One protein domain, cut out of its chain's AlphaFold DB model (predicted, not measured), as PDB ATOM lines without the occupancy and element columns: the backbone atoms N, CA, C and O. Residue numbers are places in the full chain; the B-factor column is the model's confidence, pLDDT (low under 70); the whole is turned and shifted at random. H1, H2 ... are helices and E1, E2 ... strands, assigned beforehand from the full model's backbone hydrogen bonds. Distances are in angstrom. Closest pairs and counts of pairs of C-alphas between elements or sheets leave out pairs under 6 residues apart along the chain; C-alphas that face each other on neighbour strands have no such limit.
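This is residues 210 to 345 of the 346 residues of an uncharacterized protein of Cadophora sp. DSE1049 (UniProt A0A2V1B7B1). Two longer helices, H2 and H3, cross at the core, and H4 packs across H3, about perpendicular to it. H5 sits near the last residues of H2, while a small hairpin of two short strands, E1 and E2, lies far out at one end of the longest axis, and H1, one short turn, lies out from the core, touching no helix; long loops run round the outside. The printed part has 136 residues, with five named helices and two named strands in the order H1, E1, E2, H2, H3, H4, H5, and under half of its residues are in named elements. The sheet is E1 - E2, antiparallel, and the class is mostly helix. The whole is compact, with a radius of gyration of the C-alphas of 15.3 A and spans of 48 by 37 by 27 A.

Residues 210 to 234 hold no named element and lead to H1, residues 235 to 238, which touches no helix. The strands E1, residues 251 to 253, and E2, residues 259 to 261, form a hairpin, antiparallel at 149 degrees, with N 252 and O 260 at 3.0 A and N 260 and O 252 at 2.8 A, both within hydrogen-bond range. H2, residues 271 to 288, is the hub, touching three helices. With residues 273 to 281 alone it touches H3, residues 294 to 308, at a steep tilt of 49 degrees, opposite ways; the closest C-alphas, of Leu 280 and Ile 300, are 6.3 A apart. H4, residues 324 to 332, touches H3 about perpendicular, at 79 degrees, with the C-alphas of Lys 298 and Phe 324 closest at 5.3 A. H2 and H5, residues 337 to 344, only just touch, with 3 pairs of C-alphas within 8 A, the closest those of Leu 286 and Ile 344 at 6.8 A. H3 and H5 are apart. Every O i to N i+4 pair is within hydrogen-bond range in H2, H4 and H5, and 9 of 11 are in H3; H1 is too short for such a pair.

H1 begins at C-alpha 235, (207.331, 224.361, 166.719). E1 is 7.0 A long and E2 6.7 A. H2 measures 25.8 A from C-alpha 271, (183.775, 240.807, 165.626), to C-alpha 288; H3 measures 21.7 A, H4 11.9 A and H5 10.7 A, ending at C-alpha 344, (202.364, 244.898, 155.601).

The two C-alphas farthest apart, of Val 220 and Asn 256, are 48.1 A apart. The printed part has no cut. The links H1 to E1 and H3 to H4 are long. The mean pLDDT of the printed part is 93.3, with residues 210 to 211 and 264 to 265 under 70.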
ATOM      1  N   VAL A 210     191.720 236.802 174.834       57.81
ATOM      2  CA  VAL A 210     192.636 236.215 173.857       57.81
ATOM      3  C   VAL A 210     193.982 236.898 174.090       57.81
ATOM      4  O   VAL A 210     194.048 238.124 173.964       57.81
ATOM      5  N   PRO A 211     195.030 236.166 174.510       67.12
ATOM      6  CA  PRO A 211     196.327 236.777 174.739       67.12
ATOM      7  C   PRO A 211     196.756 237.453 173.441       67.12
ATOM      8  O   PRO A 211     196.754 236.819 172.385       67.12
ATOM      9  N   THR A 212     197.073 238.747 173.516       74.94
ATOM     10  CA  THR A 212     197.501 239.521 172.352       74.94
ATOM     11  C   THR A 212     198.699 238.819 171.730       74.94
ATOM     12  O   THR A 212     199.755 238.690 172.357       74.94
ATOM     13  N   ARG A 213     198.520 238.294 170.518       83.88
ATOM     14  CA  ARG A 213     199.574 237.562 169.827       83.88
ATOM     15  C   ARG A 213     200.684 238.539 169.464       83.88
ATOM     16  O   ARG A 213     200.448 239.523 168.771       83.88
ATOM     17  N   VAL A 214     201.902 238.246 169.912       90.94
ATOM     18  CA  VAL A 214     203.084 239.000 169.490       90.94
ATOM     19  C   VAL A 214     203.297 238.741 168.000       90.94
ATOM     20  O   VAL A 214     203.482 237.594 167.588       90.94
ATOM     21  N   MET A 215     203.229 239.799 167.193       93.69
ATOM     22  CA  MET A 215     203.456 239.698 165.754       93.69
ATOM     23  C   MET A 215     204.935 239.409 165.476       93.69
ATOM     24  O   MET A 215     205.802 240.041 166.089       93.69
ATOM     25  N   PRO A 216     205.250 238.466 164.572       92.81
ATOM     26  CA  PRO A 216     206.625 238.160 164.231       92.81
ATOM     27  C   PRO A 216     207.237 239.346 163.476       92.81
ATOM     28  O   PRO A 216     206.519 240.092 162.799       92.81
ATOM     29  N   PRO A 217     208.565 239.533 163.546       94.81
ATOM     30  CA  PRO A 217     209.225 240.453 162.635       94.81
ATOM     31  C   PRO A 217     208.979 240.002 161.190       94.81
ATOM     32  O   PRO A 217     208.863 238.808 160.906       94.81
ATOM     33  N   ARG A 218     208.918 240.965 160.267       95.19
ATOM     34  CA  ARG A 218     208.796 240.670 158.836       95.19
ATOM     35  C   ARG A 218     209.973 239.801 158.379       95.19
ATOM     36  O   ARG A 218     211.126 240.128 158.669       95.19
ATOM     37  N   ALA A 219     209.693 238.738 157.630       95.56
ATOM     38  CA  ALA A 219     210.725 237.928 157.002       95.56
ATOM     39  C   ALA A 219     211.509 238.748 155.965       95.56
ATOM     40  O   ALA A 219     210.943 239.504 155.178       95.56
ATOM     41  N   VAL A 220     212.834 238.594 155.968       96.06
ATOM     42  CA  VAL A 220     213.736 239.347 155.076       96.06
ATOM     43  C   VAL A 220     213.601 238.886 153.624       96.06
ATOM     44  O   VAL A 220     213.729 239.683 152.699       96.06
ATOM     45  N   GLN A 221     213.341 237.596 153.418       96.19
ATOM     46  CA  GLN A 221     213.191 236.986 152.102       96.19
ATOM     47  C   GLN A 221     211.763 236.489 151.924       96.19
ATOM     48  O   GLN A 221     211.144 236.011 152.871       96.19
ATOM     49  N   THR A 222     211.253 236.596 150.701       96.56
ATOM     50  CA  THR A 222     209.963 236.014 150.340       96.56
ATOM     51  C   THR A 222     210.054 234.492 150.355       96.56
ATOM     52  O   THR A 222     210.797 233.903 149.566       96.56
ATOM     53  N   ASP A 223     209.265 233.853 151.218       94.81
ATOM     54  CA  ASP A 223     209.134 232.402 151.245       94.81
ATOM     55  C   ASP A 223     208.082 231.952 150.224       94.81
ATOM     56  O   ASP A 223     206.902 232.309 150.281       94.81
ATOM     57  N   LYS A 224     208.518 231.154 149.247       94.75
ATOM     58  CA  LYS A 224     207.656 230.610 148.189       94.75
ATOM     59  C   LYS A 224     206.896 229.356 148.619       94.75
ATOM     60  O   LYS A 224     206.010 228.922 147.876       94.75
ATOM     61  N   ARG A 225     207.251 228.764 149.763       96.00
ATOM     62  CA  ARG A 225     206.595 227.575 150.316       96.00
ATOM     63  C   ARG A 225     205.163 227.909 150.723       96.00
ATOM     64  O   ARG A 225     204.843 229.061 151.014       96.00
ATOM     65  N   ALA A 226     204.309 226.889 150.714       94.75
ATOM     66  CA  ALA A 226     202.956 227.004 151.236       94.75
ATOM     67  C   ALA A 226     202.987 227.134 152.764       94.75
ATOM     68  O   ALA A 226     203.799 226.481 153.430       94.75
ATOM     69  N   LEU A 227     202.086 227.950 153.309       96.62
ATOM     70  CA  LEU A 227     201.854 228.034 154.748       96.62
ATOM     71  C   LEU A 227     201.525 226.641 155.322       96.62
ATOM     72  O   LEU A 227     200.784 225.871 154.712       96.62
ATOM     73  N   GLN A 228     202.081 226.305 156.486       97.31
ATOM     74  CA  GLN A 228     201.871 225.008 157.145       97.31
ATOM     75  C   GLN A 228     200.830 225.114 158.265       97.31
ATOM     76  O   GLN A 228     200.751 226.143 158.932       97.31
ATOM     77  N   TYR A 229     200.077 224.044 158.529       97.75
ATOM     78  CA  TYR A 229     199.162 223.989 159.676       97.75
ATOM     79  C   TYR A 229     199.870 224.287 161.003       97.75
ATOM     80  O   TYR A 229     201.032 223.917 161.202       97.75
ATOM     81  N   GLY A 230     199.184 225.009 161.893       97.00
ATOM     82  CA  GLY A 230     199.785 225.504 163.131       97.00
ATOM     83  C   GLY A 230     200.966 226.465 162.928       97.00
ATOM     84  O   GLY A 230     201.851 226.517 163.787       97.00
ATOM     85  N   PHE A 231     201.030 227.206 161.811       97.25
ATOM     86  CA  PHE A 231     202.052 228.246 161.576       97.25
ATOM     87  C   PHE A 231     202.115 229.288 162.699       97.25
ATOM     88  O   PHE A 231     203.158 229.884 162.946       97.25
ATOM     89  N   ASP A 232     200.991 229.489 163.378       96.69
ATOM     90  CA  ASP A 232     200.790 230.439 164.457       96.69
ATOM     91  C   ASP A 232     201.162 229.886 165.847       96.69
ATOM     92  O   ASP A 232     200.988 230.564 166.863       96.69
ATOM     93  N   LEU A 233     201.662 228.647 165.891       95.69
ATOM     94  CA  LEU A 233     202.138 227.968 167.088       95.69
ATOM     95  C   LEU A 233     203.666 227.819 167.082       95.69
ATOM     96  O   LEU A 233     204.263 227.603 166.018       95.69
ATOM     97  N   PRO A 234     204.298 227.825 168.274       94.38
ATOM     98  CA  PRO A 234     205.676 227.377 168.428       94.38
ATOM     99  C   PRO A 234     205.856 225.950 167.900       94.38
ATOM    100  O   PRO A 234     204.976 225.104 168.061       94.38
ATOM    101  N   GLU A 235     207.024 225.661 167.332       92.88
ATOM    102  CA  GLU A 235     207.331 224.361 166.719       92.88
ATOM    103  C   GLU A 235     207.111 223.181 167.684       92.88
ATOM    104  O   GLU A 235     206.500 222.179 167.314       92.88
ATOM    105  N   ALA A 236     207.494 223.345 168.955       94.81
ATOM    106  CA  ALA A 236     207.279 222.339 169.994       94.81
ATOM    107  C   ALA A 236     205.790 222.023 170.239       94.81
ATOM    108  O   ALA A 236     205.438 220.868 170.470       94.81
ATOM    109  N   ALA A 237     204.909 223.027 170.166       95.12
ATOM    110  CA  ALA A 237     203.468 222.834 170.321       95.12
ATOM    111  C   ALA A 237     202.849 222.213 169.062       95.12
ATOM    112  O   ALA A 237     201.965 221.364 169.158       95.12
ATOM    113  N   ARG A 238     203.355 222.585 167.879       95.75
ATOM    114  CA  ARG A 238     202.904 222.039 166.593       95.75
ATOM    115  C   ARG A 238     203.115 220.527 166.511       95.75
ATOM    116  O   ARG A 238     202.226 219.821 166.057       95.75
ATOM    117  N   ALA A 239     204.248 220.032 167.011       94.12
ATOM    118  CA  ALA A 239     204.565 218.603 167.033       94.12
ATOM    119  C   ALA A 239     203.620 217.760 167.915       94.12
ATOM    120  O   ALA A 239     203.552 216.545 167.751       94.12
ATOM    121  N   GLN A 240     202.901 218.388 168.851       95.56
ATOM    122  CA  GLN A 240     201.993 217.714 169.787       95.56
ATOM    123  C   GLN A 240     200.524 217.780 169.355       95.56
ATOM    124  O   GLN A 240     199.666 217.199 170.019       95.56
ATOM    125  N   MET A 241     200.216 218.501 168.275       95.56
ATOM    126  CA  MET A 241     198.846 218.747 167.843       95.56
ATOM    127  C   MET A 241     198.497 217.969 166.579       95.56
ATOM    128  O   MET A 241     199.273 217.878 165.631       95.56
ATOM    129  N   THR A 242     197.273 217.450 166.557       95.50
ATOM    130  CA  THR A 242     196.625 216.957 165.344       95.50
ATOM    131  C   THR A 242     195.807 218.082 164.733       95.50
ATOM    132  O   THR A 242     194.926 218.638 165.391       95.50
ATOM    133  N   PHE A 243     196.085 218.404 163.475       96.25
ATOM    134  CA  PHE A 243     195.382 219.454 162.749       96.25
ATOM    135  C   PHE A 243     194.216 218.868 161.956       96.25
ATOM    136  O   PHE A 243     194.357 217.836 161.302       96.25
ATOM    137  N   HIS A 244     193.067 219.535 162.019       92.00
ATOM    138  CA  HIS A 244     191.891 219.176 161.236       92.00
ATOM    139  C   HIS A 244     191.864 220.016 159.961       92.00
ATOM    140  O   HIS A 244     191.868 221.244 160.037       92.00
ATOM    141  N   GLU A 245     191.831 219.367 158.795       95.06
ATOM    142  CA  GLU A 245     191.701 220.082 157.524       95.06
ATOM    143  C   GLU A 245     190.306 220.725 157.419       95.06
ATOM    144  O   GLU A 245     189.295 220.019 157.509       95.06
ATOM    145  N   PRO A 246     190.216 222.052 157.214       95.19
ATOM    146  CA  PRO A 246     188.926 222.706 157.073       95.19
ATOM    147  C   PRO A 246     188.242 222.361 155.758       95.19
ATOM    148  O   PRO A 246     188.851 222.353 154.688       95.19
ATOM    149  N   HIS A 247     186.929 222.175 155.832       94.38
ATOM    150  CA  HIS A 247     186.090 221.978 154.658       94.38
ATOM    151  C   HIS A 247     186.002 223.251 153.793       94.38
ATOM    152  O   HIS A 247     186.207 224.370 154.270       94.38
ATOM    153  N   ILE A 248     185.642 223.103 152.516       92.38
ATOM    154  CA  ILE A 248     185.463 224.231 151.584       92.38
ATOM    155  C   ILE A 248     184.240 225.096 151.930       92.38
ATOM    156  O   ILE A 248     184.277 226.327 151.846       92.38
ATOM    157  N   HIS A 249     183.177 224.459 152.416       91.31
ATOM    158  CA  HIS A 249     181.918 225.092 152.816       91.31
ATOM    159  C   HIS A 249     181.714 225.109 154.334       91.31
ATOM    160  O   HIS A 249     182.286 224.300 155.072       91.31
ATOM    161  N   ASN A 250     180.858 226.027 154.792       92.56
ATOM    162  CA  ASN A 250     180.436 226.083 156.188       92.56
ATOM    163  C   ASN A 250     179.706 224.790 156.566       92.56
ATOM    164  O   ASN A 250     178.849 224.312 155.821       92.56
ATOM    165  N   HIS A 251     180.030 224.246 157.730       91.69
ATOM    166  CA  HIS A 251     179.460 222.999 158.219       91.69
ATOM    167  C   HIS A 251     179.269 223.046 159.739       91.69
ATOM    168  O   HIS A 251     179.764 223.932 160.438       91.69
ATOM    169  N   TYR A 252     178.495 222.100 160.252       90.44
ATOM    170  CA  TYR A 252     178.384 221.817 161.675       90.44
ATOM    171  C   TYR A 252     178.391 220.308 161.884       90.44
ATOM    172  O   TYR A 252     178.126 219.545 160.956       90.44
ATOM    173  N   PHE A 253     178.695 219.889 163.105       87.00
ATOM    174  CA  PHE A 253     178.531 218.503 163.516       87.00
ATOM    175  C   PHE A 253     177.198 218.377 164.247       87.00
ATOM    176  O   PHE A 253     176.920 219.145 165.171       87.00
ATOM    177  N   ASP A 254     176.353 217.451 163.799       85.44
ATOM    178  CA  ASP A 254     175.108 217.138 164.490       85.44
ATOM    179  C   ASP A 254     175.370 216.382 165.809       85.44
ATOM    180  O   ASP A 254     176.507 216.059 166.159       85.44
ATOM    181  N   ALA A 255     174.309 216.084 166.564       86.50
ATOM    182  CA  ALA A 255     174.420 215.365 167.837       86.50
ATOM    183  C   ALA A 255     175.032 213.954 167.707       86.50
ATOM    184  O   ALA A 255     175.498 213.401 168.700       86.50
ATOM    185  N   ASN A 256     175.051 213.382 166.498       91.06
ATOM    186  CA  ASN A 256     175.644 212.079 166.202       91.06
ATOM    187  C   ASN A 256     177.085 212.201 165.678       91.06
ATOM    188  O   ASN A 256     177.666 211.206 165.249       91.06
ATOM    189  N   GLY A 257     177.649 213.414 165.663       87.19
ATOM    190  CA  GLY A 257     178.980 213.687 165.134       87.19
ATOM    191  C   GLY A 257     179.062 213.641 163.609       87.19
ATOM    192  O   GLY A 257     180.164 213.574 163.067       87.19
ATOM    193  N   ARG A 258     177.935 213.672 162.886       89.69
ATOM    194  CA  ARG A 258     177.949 213.719 161.419       89.69
ATOM    195  C   ARG A 258     178.087 215.156 160.948       89.69
ATOM    196  O   ARG A 258     177.396 216.050 161.438       89.69
ATOM    197  N   MET A 259     178.965 215.360 159.972       89.81
ATOM    198  CA  MET A 259     179.125 216.648 159.313       89.81
ATOM    199  C   MET A 259     177.894 216.941 158.451       89.81
ATOM    200  O   MET A 259     177.527 216.149 157.587       89.81
ATOM    201  N   GLN A 260     177.280 218.096 158.676       91.25
ATOM    202  CA  GLN A 260     176.167 218.620 157.896       91.25
ATOM    203  C   GLN A 260     176.584 219.953 157.282       91.25
ATOM    204  O   GLN A 260     177.085 220.843 157.976       91.25
ATOM    205  N   LEU A 261     176.373 220.104 155.975       89.25
ATOM    206  CA  LEU A 261     176.605 221.372 155.291       89.25
ATOM    207  C   LEU A 261     175.560 222.392 155.755       89.25
ATOM    208  O   LEU A 261     174.360 222.107 155.747       89.25
ATOM    209  N   LEU A 262     175.997 223.599 156.127       84.75
ATOM    210  CA  LEU A 262     175.062 224.711 156.304       84.75
ATOM    211  C   LEU A 262     174.675 225.232 154.920       84.75
ATOM    212  O   LEU A 262     175.322 226.124 154.372       84.75
ATOM    213  N   SER A 263     173.618 224.644 154.364       78.31
ATOM    214  CA  SER A 263     172.947 225.150 153.172       78.31
ATOM    215  C   SER A 263     171.899 226.189 153.572       78.31
ATOM    216  O   SER A 263     171.026 225.923 154.397       78.31
ATOM    217  N   GLY A 264     171.986 227.384 152.988       67.69
ATOM    218  CA  GLY A 264     171.030 228.466 153.222       67.69
ATOM    219  C   GLY A 264     171.377 229.380 154.406       67.69
ATOM    220  O   GLY A 264     171.810 228.955 155.469       67.69
ATOM    221  N   SER A 265     171.141 230.678 154.192       63.28
ATOM    222  CA  SER A 265     171.447 231.806 155.084       63.28
ATOM    223  C   SER A 265     172.936 232.036 155.396       63.28
ATOM    224  O   SER A 265     173.677 231.169 155.850       63.28
ATOM    225  N   ARG A 266     173.394 233.273 155.173       79.88
ATOM    226  CA  ARG A 266     174.762 233.690 155.508       79.88
ATOM    227  C   ARG A 266     174.917 233.717 157.027       79.88
ATOM    228  O   ARG A 266     174.315 234.555 157.693       79.88
ATOM    229  N   ILE A 267     175.757 232.837 157.560       86.19
ATOM    230  CA  ILE A 267     176.073 232.812 158.987       86.19
ATOM    231  C   ILE A 267     176.830 234.107 159.343       86.19
ATOM    232  O   ILE A 267     177.915 234.339 158.794       86.19
ATOM    233  N   PRO A 268     176.316 234.945 160.260       91.06
ATOM    234  CA  PRO A 268     176.948 236.215 160.594       91.06
ATOM    235  C   PRO A 268     178.337 235.999 161.204       91.06
ATOM    236  O   PRO A 268     178.595 235.003 161.881       91.06
ATOM    237  N   TRP A 269     179.245 236.934 160.938       93.31
ATOM    238  CA  TRP A 269     180.578 236.962 161.531       93.31
ATOM    239  C   TRP A 269     180.566 237.811 162.796       93.31
ATOM    240  O   TRP A 269     180.177 238.980 162.745       93.31
ATOM    241  N   GLU A 270     181.049 237.240 163.894       94.19
ATOM    242  CA  GLU A 270     181.299 237.980 165.128       94.19
ATOM    243  C   GLU A 270     182.584 238.781 165.012       94.19
ATOM    244  O   GLU A 270     183.495 238.418 164.262       94.19
ATOM    245  N   ASP A 271     182.649 239.888 165.739       93.81
ATOM    246  CA  ASP A 271     183.775 240.807 165.626       93.81
ATOM    247  C   ASP A 271     185.065 240.175 166.151       93.81
ATOM    248  O   ASP A 271     186.105 240.323 165.516       93.81
ATOM    249  N   SER A 272     184.983 239.348 167.200       94.00
ATOM    250  CA  SER A 272     186.100 238.527 167.689       94.00
ATOM    251  C   SER A 272     186.666 237.600 166.606       94.00
ATOM    252  O   SER A 272     187.882 237.523 166.437       94.00
ATOM    253  N   HIS A 273     185.805 236.942 165.822       95.25
ATOM    254  CA  HIS A 273     186.229 236.068 164.726       95.25
ATOM    255  C   HIS A 273     186.920 236.856 163.610       95.25
ATOM    256  O   HIS A 273     187.921 236.394 163.066       95.25
ATOM    257  N   LYS A 274     186.386 238.036 163.258       95.50
ATOM    258  CA  LYS A 274     186.980 238.902 162.229       95.50
ATOM    259  C   LYS A 274     188.354 239.383 162.669       95.50
ATOM    260  O   LYS A 274     189.302 239.232 161.912       95.50
ATOM    261  N   ILE A 275     188.450 239.935 163.880       95.12
ATOM    262  CA  ILE A 275     189.697 240.466 164.443       95.12
ATOM    263  C   ILE A 275     190.782 239.388 164.403       95.12
ATOM    264  O   ILE A 275     191.822 239.596 163.785       95.12
ATOM    265  N   TYR A 276     190.495 238.204 164.944       96.25
ATOM    266  CA  TYR A 276     191.471 237.117 164.980       96.25
ATOM    267  C   TYR A 276     191.844 236.599 163.581       96.25
ATOM    268  O   TYR A 276     193.001 236.281 163.320       96.25
ATOM    269  N   ALA A 277     190.894 236.552 162.640       97.00
ATOM    270  CA  ALA A 277     191.195 236.187 161.256       97.00
ATOM    271  C   ALA A 277     192.145 237.196 160.581       97.00
ATOM    272  O   ALA A 277     193.079 236.781 159.897       97.00
ATOM    273  N   TRP A 278     191.961 238.504 160.796       97.38
ATOM    274  CA  TRP A 278     192.882 239.529 160.286       97.38
ATOM    275  C   TRP A 278     194.270 239.440 160.931       97.38
ATOM    276  O   TRP A 278     195.271 239.574 160.229       97.38
ATOM    277  N   GLU A 279     194.345 239.152 162.232       96.75
ATOM    278  CA  GLU A 279     195.612 238.915 162.936       96.75
ATOM    279  C   GLU A 279     196.365 237.702 162.372       96.75
ATOM    280  O   GLU A 279     197.570 237.778 162.132       96.75
ATOM    281  N   LEU A 280     195.664 236.597 162.098       97.69
ATOM    282  CA  LEU A 280     196.244 235.410 161.460       97.69
ATOM    283  C   LEU A 280     196.791 235.719 160.063       97.69
ATOM    284  O   LEU A 280     197.889 235.280 159.720       97.69
ATOM    285  N   VAL A 281     196.050 236.493 159.266       98.25
ATOM    286  CA  VAL A 281     196.478 236.904 157.923       98.25
ATOM    287  C   VAL A 281     197.710 237.806 158.001       98.25
ATOM    288  O   VAL A 281     198.665 237.586 157.258       98.25
ATOM    289  N   GLN A 282     197.733 238.773 158.926       97.69
ATOM    290  CA  GLN A 282     198.902 239.626 159.164       97.69
ATOM    291  C   GLN A 282     200.127 238.790 159.538       97.69
ATOM    292  O   GLN A 282     201.192 238.948 158.943       97.69
ATOM    293  N   PHE A 283     199.964 237.878 160.498       97.56
ATOM    294  CA  PHE A 283     201.026 236.992 160.962       97.56
ATOM    295  C   PHE A 283     201.599 236.162 159.807       97.56
ATOM    296  O   PHE A 283     202.819 236.078 159.642       97.56
ATOM    297  N   ALA A 284     200.729 235.572 158.985       97.94
ATOM    298  CA  ALA A 284     201.134 234.751 157.851       97.94
ATOM    299  C   ALA A 284     201.869 235.574 156.779       97.94
ATOM    300  O   ALA A 284     202.940 235.170 156.329       97.94
ATOM    301  N   MET A 285     201.354 236.754 156.415       98.31
ATOM    302  CA  MET A 285     201.996 237.641 155.434       98.31
ATOM    303  C   MET A 285     203.359 238.149 155.907       98.31
ATOM    304  O   MET A 285     204.296 238.192 155.115       98.31
ATOM    305  N   LEU A 286     203.503 238.491 157.193       97.50
ATOM    306  CA  LEU A 286     204.796 238.874 157.768       97.50
ATOM    307  C   LEU A 286     205.797 237.716 157.726       97.50
ATOM    308  O   LEU A 286     206.962 237.937 157.403       97.50
ATOM    309  N   SER A 287     205.337 236.496 158.008       96.69
ATOM    310  CA  SER A 287     206.176 235.292 158.016       96.69
ATOM    311  C   SER A 287     206.623 234.874 156.612       96.69
ATOM    312  O   SER A 287     207.746 234.413 156.439       96.69
ATOM    313  N   LEU A 288     205.758 235.040 155.607       97.06
ATOM    314  CA  LEU A 288     206.036 234.655 154.219       97.06
ATOM    315  C   LEU A 288     206.639 235.792 153.380       97.06
ATOM    316  O   LEU A 288     207.217 235.530 152.327       97.06
ATOM    317  N   ASN A 289     206.485 237.047 153.811       97.62
ATOM    318  CA  ASN A 289     206.839 238.258 153.063       97.62
ATOM    319  C   ASN A 289     206.300 238.252 151.613       97.62
ATOM    320  O   ASN A 289     207.034 238.485 150.648       97.62
ATOM    321  N   ARG A 290     205.008 237.921 151.472       97.56
ATOM    322  CA  ARG A 290     204.202 237.989 150.237       97.56
ATOM    323  C   ARG A 290     202.706 237.943 150.556       97.56
ATOM    324  O   ARG A 290     202.321 237.631 151.683       97.56
ATOM    325  N   GLU A 291     201.870 238.213 149.553       97.94
ATOM    326  CA  GLU A 291     200.426 237.973 149.647       97.94
ATOM    327  C   GLU A 291     200.133 236.471 149.831       97.94
ATOM    328  O   GLU A 291     200.892 235.606 149.370       97.94
ATOM    329  N   LEU A 292     199.039 236.173 150.537       97.75
ATOM    330  CA  LEU A 292     198.562 234.804 150.727       97.75
ATOM    331  C   LEU A 292     197.857 234.312 149.467       97.75
ATOM    332  O   LEU A 292     197.062 235.040 148.876       97.75
ATOM    333  N   ARG A 293     198.105 233.054 149.108       96.56
ATOM    334  CA  ARG A 293     197.383 232.343 148.046       96.56
ATOM    335  C   ARG A 293     196.060 231.808 148.572       96.56
ATOM    336  O   ARG A 293     195.909 231.579 149.774       96.56
ATOM    337  N   HIS A 294     195.130 231.511 147.668       95.75
ATOM    338  CA  HIS A 294     193.821 230.970 148.039       95.75
ATOM    339  C   HIS A 294     193.928 229.690 148.890       95.75
ATOM    340  O   HIS A 294     193.281 229.563 149.931       95.75
ATOM    341  N   SER A 295     194.810 228.765 148.500       95.88
ATOM    342  CA  SER A 295     195.019 227.487 149.197       95.88
ATOM    343  C   SER A 295     195.518 227.638 150.640       95.88
ATOM    344  O   SER A 295     195.271 226.764 151.471       95.88
ATOM    345  N   GLU A 296     196.153 228.761 150.978       98.12
ATOM    346  CA  GLU A 296     196.687 229.035 152.317       98.12
ATOM    347  C   GLU A 296     195.593 229.462 153.299       98.12
ATOM    348  O   GLU A 296     195.761 229.341 154.514       98.12
ATOM    349  N   PHE A 297     194.421 229.866 152.801       98.19
ATOM    350  CA  PHE A 297     193.268 230.141 153.655       98.19
ATOM    351  C   PHE A 297     192.735 228.886 154.342       98.19
ATOM    352  O   PHE A 297     192.087 229.018 155.379       98.19
ATOM    353  N   LYS A 298     193.057 227.678 153.859       97.81
ATOM    354  CA  LYS A 298     192.826 226.437 154.617       97.81
ATOM    355  C   LYS A 298     193.542 226.475 155.966       97.81
ATOM    356  O   LYS A 298     192.944 226.204 156.998       97.81
ATOM    357  N   VAL A 299     194.797 226.905 155.975       98.25
ATOM    358  CA  VAL A 299     195.616 226.979 157.188       98.25
ATOM    359  C   VAL A 299     195.151 228.106 158.113       98.25
ATOM    360  O   VAL A 299     195.048 227.910 159.322       98.25
ATOM    361  N   ILE A 300     194.779 229.265 157.555       98.44
ATOM    362  CA  ILE A 300     194.154 230.354 158.330       98.44
ATOM    363  C   ILE A 300     192.848 229.879 158.984       98.44
ATOM    364  O   ILE A 300     192.575 230.182 160.145       98.44
ATOM    365  N   THR A 301     192.037 229.122 158.242       98.31
ATOM    366  CA  THR A 301     190.750 228.608 158.718       98.31
ATOM    367  C   THR A 301     190.934 227.572 159.826       98.31
ATOM    368  O   THR A 301     190.181 227.602 160.794       98.31
ATOM    369  N   GLU A 302     191.950 226.711 159.738       98.00
ATOM    370  CA  GLU A 302     192.278 225.751 160.800       98.00
ATOM    371  C   GLU A 302     192.641 226.478 162.093       98.00
ATOM    372  O   GLU A 302     192.023 226.229 163.127       98.00
ATOM    373  N   ALA A 303     193.562 227.444 162.034       97.69
ATOM    374  CA  ALA A 303     193.959 228.211 163.211       97.69
ATOM    375  C   ALA A 303     192.775 228.982 163.830       97.69
ATOM    376  O   ALA A 303     192.673 229.098 165.056       97.69
ATOM    377  N   LEU A 304     191.850 229.477 162.996       97.38
ATOM    378  CA  LEU A 304     190.594 230.091 163.432       97.38
ATOM    379  C   LEU A 304     189.693 229.077 164.159       97.38
ATOM    380  O   LEU A 304     189.192 229.378 165.243       97.38
ATOM    381  N   HIS A 305     189.494 227.884 163.590       96.81
ATOM    382  CA  HIS A 305     188.690 226.821 164.204       96.81
ATOM    383  C   HIS A 305     189.290 226.389 165.534       96.81
ATOM    384  O   HIS A 305     188.576 226.362 166.527       96.81
ATOM    385  N   ARG A 306     190.601 226.152 165.595       96.31
ATOM    386  CA  ARG A 306     191.290 225.744 166.823       96.31
ATOM    387  C   ARG A 306     191.126 226.751 167.966       96.31
ATOM    388  O   ARG A 306     191.091 226.344 169.122       96.31
ATOM    389  N   ASN A 307     191.002 228.044 167.660       95.62
ATOM    390  CA  ASN A 307     190.797 229.082 168.674       95.62
ATOM    391  C   ASN A 307     189.340 229.186 169.159       95.62
ATOM    392  O   ASN A 307     189.108 229.469 170.332       95.62
ATOM    393  N   PHE A 308     188.358 228.985 168.274       95.69
ATOM    394  CA  PHE A 308     186.941 229.223 168.593       95.69
ATOM    395  C   PHE A 308     186.081 227.959 168.710       95.69
ATOM    396  O   PHE A 308     184.925 228.041 169.128       95.69
ATOM    397  N   GLN A 309     186.599 226.779 168.382       94.06
ATOM    398  CA  GLN A 309     185.866 225.525 168.508       94.06
ATOM    399  C   GLN A 309     185.389 225.311 169.949       94.06
ATOM    400  O   GLN A 309     186.136 225.460 170.911       94.06
ATOM    401  N   GLY A 310     184.106 224.972 170.096       91.00
ATOM    402  CA  GLY A 310     183.470 224.772 171.402       91.00
ATOM    403  C   GLY A 310     183.098 226.065 172.135       91.00
ATOM    404  O   GLY A 310     182.405 225.996 173.152       91.00
ATOM    405  N   THR A 311     183.481 227.239 171.623       93.56
ATOM    406  CA  THR A 311     183.028 228.517 172.186       93.56
ATOM    407  C   THR A 311     181.562 228.779 171.842       93.56
ATOM    408  O   THR A 311     181.014 228.242 170.871       93.56
ATOM    409  N   ARG A 312     180.907 229.595 172.673       93.56
ATOM    410  CA  ARG A 312     179.540 230.069 172.457       93.56
ATOM    411  C   ARG A 312     179.534 231.579 172.351       93.56
ATOM    412  O   ARG A 312     180.281 232.255 173.055       93.56
ATOM    413  N   ASN A 313     178.653 232.090 171.512       89.75
ATOM    414  CA  ASN A 313     178.480 233.519 171.363       89.75
ATOM    415  C   ASN A 313     177.577 234.126 172.439       89.75
ATOM    416  O   ASN A 313     177.026 233.426 173.289       89.75
ATOM    417  N   ALA A 314     177.368 235.443 172.365       88.31
ATOM    418  CA  ALA A 314     176.488 236.172 173.282       88.31
ATOM    419  C   ALA A 314     175.024 235.678 173.267       88.31
ATOM    420  O   ALA A 314     174.286 235.918 174.219       88.31
ATOM    421  N   LYS A 315     174.597 234.981 172.205       90.50
ATOM    422  CA  LYS A 315     173.269 234.356 172.089       90.50
ATOM    423  C   LYS A 315     173.246 232.904 172.585       90.50
ATOM    424  O   LYS A 315     172.199 232.266 172.546       90.50
ATOM    425  N   GLY A 316     174.383 232.372 173.037       90.81
ATOM    426  CA  GLY A 316     174.540 230.983 173.459       90.81
ATOM    427  C   GLY A 316     174.681 229.980 172.308       90.81
ATOM    428  O   GLY A 316     174.726 228.774 172.566       90.81
ATOM    429  N   GLU A 317     174.766 230.443 171.059       88.88
ATOM    430  CA  GLU A 317     174.965 229.604 169.876       88.88
ATOM    431  C   GLU A 317     176.426 229.145 169.814       88.88
ATOM    432  O   GLU A 317     177.337 229.909 170.131       88.88
ATOM    433  N   LEU A 318     176.653 227.889 169.426       90.75
ATOM    434  CA  LEU A 318     178.004 227.348 169.267       90.75
ATOM    435  C   LEU A 318     178.693 227.950 168.043       90.75
ATOM    436  O   LEU A 318     178.043 228.230 167.035       90.75
ATOM    437  N   TYR A 319     180.017 228.078 168.123       91.25
ATOM    438  CA  TYR A 319     180.848 228.448 166.986       91.25
ATOM    439  C   TYR A 319     180.565 227.540 165.773       91.25
ATOM    440  O   TYR A 319     180.768 226.325 165.856       91.25
ATOM    441  N   PRO A 320     180.113 228.102 164.638       91.12
ATOM    442  CA  PRO A 320     179.899 227.330 163.425       91.12
ATOM    443  C   PRO A 320     181.215 227.179 162.659       91.12
ATOM    444  O   PRO A 320     181.915 228.173 162.422       91.12
ATOM    445  N   PHE A 321     181.521 225.958 162.211       95.00
ATOM    446  CA  PHE A 321     182.725 225.700 161.430       95.00
ATOM    447  C   PHE A 321     182.616 226.381 160.067       95.00
ATOM    448  O   PHE A 321     181.705 226.140 159.269       95.00
ATOM    449  N   ARG A 322     183.558 227.290 159.818       95.31
ATOM    450  CA  ARG A 322     183.621 228.072 158.583       95.31
ATOM    451  C   ARG A 322     184.330 227.300 157.485       95.31
ATOM    452  O   ARG A 322     185.363 226.693 157.741       95.31
ATOM    453  N   GLY A 323     183.805 227.384 156.269       95.81
ATOM    454  CA  GLY A 323     184.512 226.901 155.092       95.81
ATOM    455  C   GLY A 323     185.648 227.843 154.706       95.81
ATOM    456  O   GLY A 323     185.487 229.063 154.834       95.81
ATOM    457  N   PHE A 324     186.771 227.323 154.207       96.88
ATOM    458  CA  PHE A 324     187.920 228.181 153.892       96.88
ATOM    459  C   PHE A 324     187.626 229.205 152.779       96.88
ATOM    460  O   PHE A 324     188.097 230.338 152.881       96.88
ATOM    461  N   ASN A 325     186.732 228.909 151.822       94.38
ATOM    462  CA  ASN A 325     186.260 229.898 150.833       94.38
ATOM    463  C   ASN A 325     185.506 231.066 151.494       94.38
ATOM    464  O   ASN A 325     185.557 232.207 151.024       94.38
ATOM    465  N   THR A 326     184.805 230.805 152.605       95.00
ATOM    466  CA  THR A 326     184.093 231.848 153.360       95.00
ATOM    467  C   THR A 326     185.079 232.754 154.092       95.00
ATOM    468  O   THR A 326     184.876 233.967 154.119       95.00
ATOM    469  N   VAL A 327     186.150 232.189 154.661       96.94
ATOM    470  CA  VAL A 327     187.227 232.958 155.306       96.94
ATOM    471  C   VAL A 327     187.976 233.796 154.269       96.94
ATOM    472  O   VAL A 327     188.109 235.003 154.454       96.94
ATOM    473  N   HIS A 328     188.368 233.186 153.148       97.56
ATOM    474  CA  HIS A 328     188.986 233.873 152.016       97.56
ATOM    475  C   HIS A 328     188.138 235.053 151.536       97.56
ATOM    476  O   HIS A 328     188.596 236.194 151.553       97.56
ATOM    477  N   SER A 329     186.872 234.804 151.189       95.50
ATOM    478  CA  SER A 329     185.965 235.853 150.719       95.50
ATOM    479  C   SER A 329     185.765 236.959 151.757       95.50
ATOM    480  O   SER A 329     185.659 238.122 151.383       95.50
ATOM    481  N   MET A 330     185.713 236.622 153.051       96.31
ATOM    482  CA  MET A 330     185.568 237.610 154.124       96.31
ATOM    483  C   MET A 330     186.769 238.558 154.190       96.31
ATOM    484  O   MET A 330     186.567 239.756 154.365       96.31
ATOM    485  N   VAL A 331     187.987 238.042 154.018       97.19
ATOM    486  CA  VAL A 331     189.224 238.832 154.078       97.19
ATOM    487  C   VAL A 331     189.474 239.566 152.761       97.19
ATOM    488  O   VAL A 331     189.570 240.789 152.746       97.19
ATOM    489  N   VAL A 332     189.550 238.838 151.645       96.44
ATOM    490  CA  VAL A 332     190.040 239.360 150.360       96.44
ATOM    491  C   VAL A 332     189.033 240.290 149.688       96.44
ATOM    492  O   VAL A 332     189.424 241.304 149.112       96.44
ATOM    493  N   LYS A 333     187.724 240.015 149.812       94.75
ATOM    494  CA  LYS A 333     186.672 240.904 149.278       94.75
ATOM    495  C   LYS A 333     186.380 242.090 150.209       94.75
ATOM    496  O   LYS A 333     185.517 242.911 149.897       94.75
ATOM    497  N   HIS A 334     187.068 242.203 151.349       95.94
ATOM    498  CA  HIS A 334     186.907 243.345 152.241       95.94
ATOM    499  C   HIS A 334     187.532 244.610 151.621       95.94
ATOM    500  O   HIS A 334     188.688 244.562 151.193       95.94
ATOM    501  N   PRO A 335     186.855 245.776 151.642       96.06
ATOM    502  CA  PRO A 335     187.377 247.007 151.036       96.06
ATOM    503  C   PRO A 335     188.760 247.437 151.552       96.06
ATOM    504  O   PRO A 335     189.543 248.043 150.824       96.06
ATOM    505  N   ALA A 336     189.080 247.104 152.806       95.44
ATOM    506  CA  ALA A 336     190.364 247.439 153.420       95.44
ATOM    507  C   ALA A 336     191.527 246.512 153.016       95.44
ATOM    508  O   ALA A 336     192.675 246.857 153.289       95.44
ATOM    509  N   TYR A 337     191.276 245.367 152.364       96.44
ATOM    510  CA  TYR A 337     192.303 244.349 152.105       96.44
ATOM    511  C   TYR A 337     193.510 244.907 151.340       96.44
ATOM    512  O   TYR A 337     194.649 244.746 151.765       96.44
ATOM    513  N   LYS A 338     193.281 245.670 150.265       96.19
ATOM    514  CA  LYS A 338     194.373 246.265 149.472       96.19
ATOM    515  C   LYS A 338     195.170 247.334 150.226       96.19
ATOM    516  O   LYS A 338     196.345 247.542 149.933       96.19
ATOM    517  N   ALA A 339     194.559 248.051 151.168       96.12
ATOM    518  CA  ALA A 339     195.290 248.984 152.029       96.12
ATOM    519  C   ALA A 339     196.114 248.228 153.081       96.12
ATOM    520  O   ALA A 339     197.278 248.548 153.291       96.12
ATOM    521  N   PHE A 340     195.526 247.186 153.668       96.25
ATOM    522  CA  PHE A 340     196.164 246.305 154.638       96.25
ATOM    523  C   PHE A 340     197.405 245.605 154.062       96.25
ATOM    524  O   PHE A 340     198.475 245.677 154.659       96.25
ATOM    525  N   VAL A 341     197.301 245.022 152.864       97.19
ATOM    526  CA  VAL A 341     198.432 244.384 152.169       97.19
ATOM    527  C   VAL A 341     199.580 245.372 151.948       97.19
ATOM    528  O   VAL A 341     200.712 245.073 152.314       97.19
ATOM    529  N   ARG A 342     199.294 246.578 151.435       97.00
ATOM    530  CA  ARG A 342     200.309 247.629 151.212       97.00
ATOM    531  C   ARG A 342     200.968 248.136 152.496       97.00
ATOM    532  O   ARG A 342     202.074 248.652 152.444       97.00
ATOM    533  N   ALA A 343     200.290 248.036 153.639       96.38
ATOM    534  CA  ALA A 343     200.879 248.400 154.926       96.38
ATOM    535  C   ALA A 343     201.852 247.321 155.442       96.38
ATOM    536  O   ALA A 343     202.801 247.630 156.163       96.38
ATOM    537  N   ILE A 344     201.619 246.055 155.085       95.50
ATOM    538  CA  ILE A 344     202.364 244.898 155.601       95.50
ATOM    539  C   ILE A 344     203.476 244.445 154.662       95.50
ATOM    540  O   ILE A 344     204.472 243.912 155.142       95.50
ATOM    541  N   LEU A 345     203.331 244.638 153.355       95.56
ATOM    542  CA  LEU A 345     204.280 244.206 152.330       95.56
ATOM    543  C   LEU A 345     204.924 245.426 151.649       95.56
ATOM    544  O   LEU A 345     204.332 246.503 151.685       95.56
TER     545      LEU A 345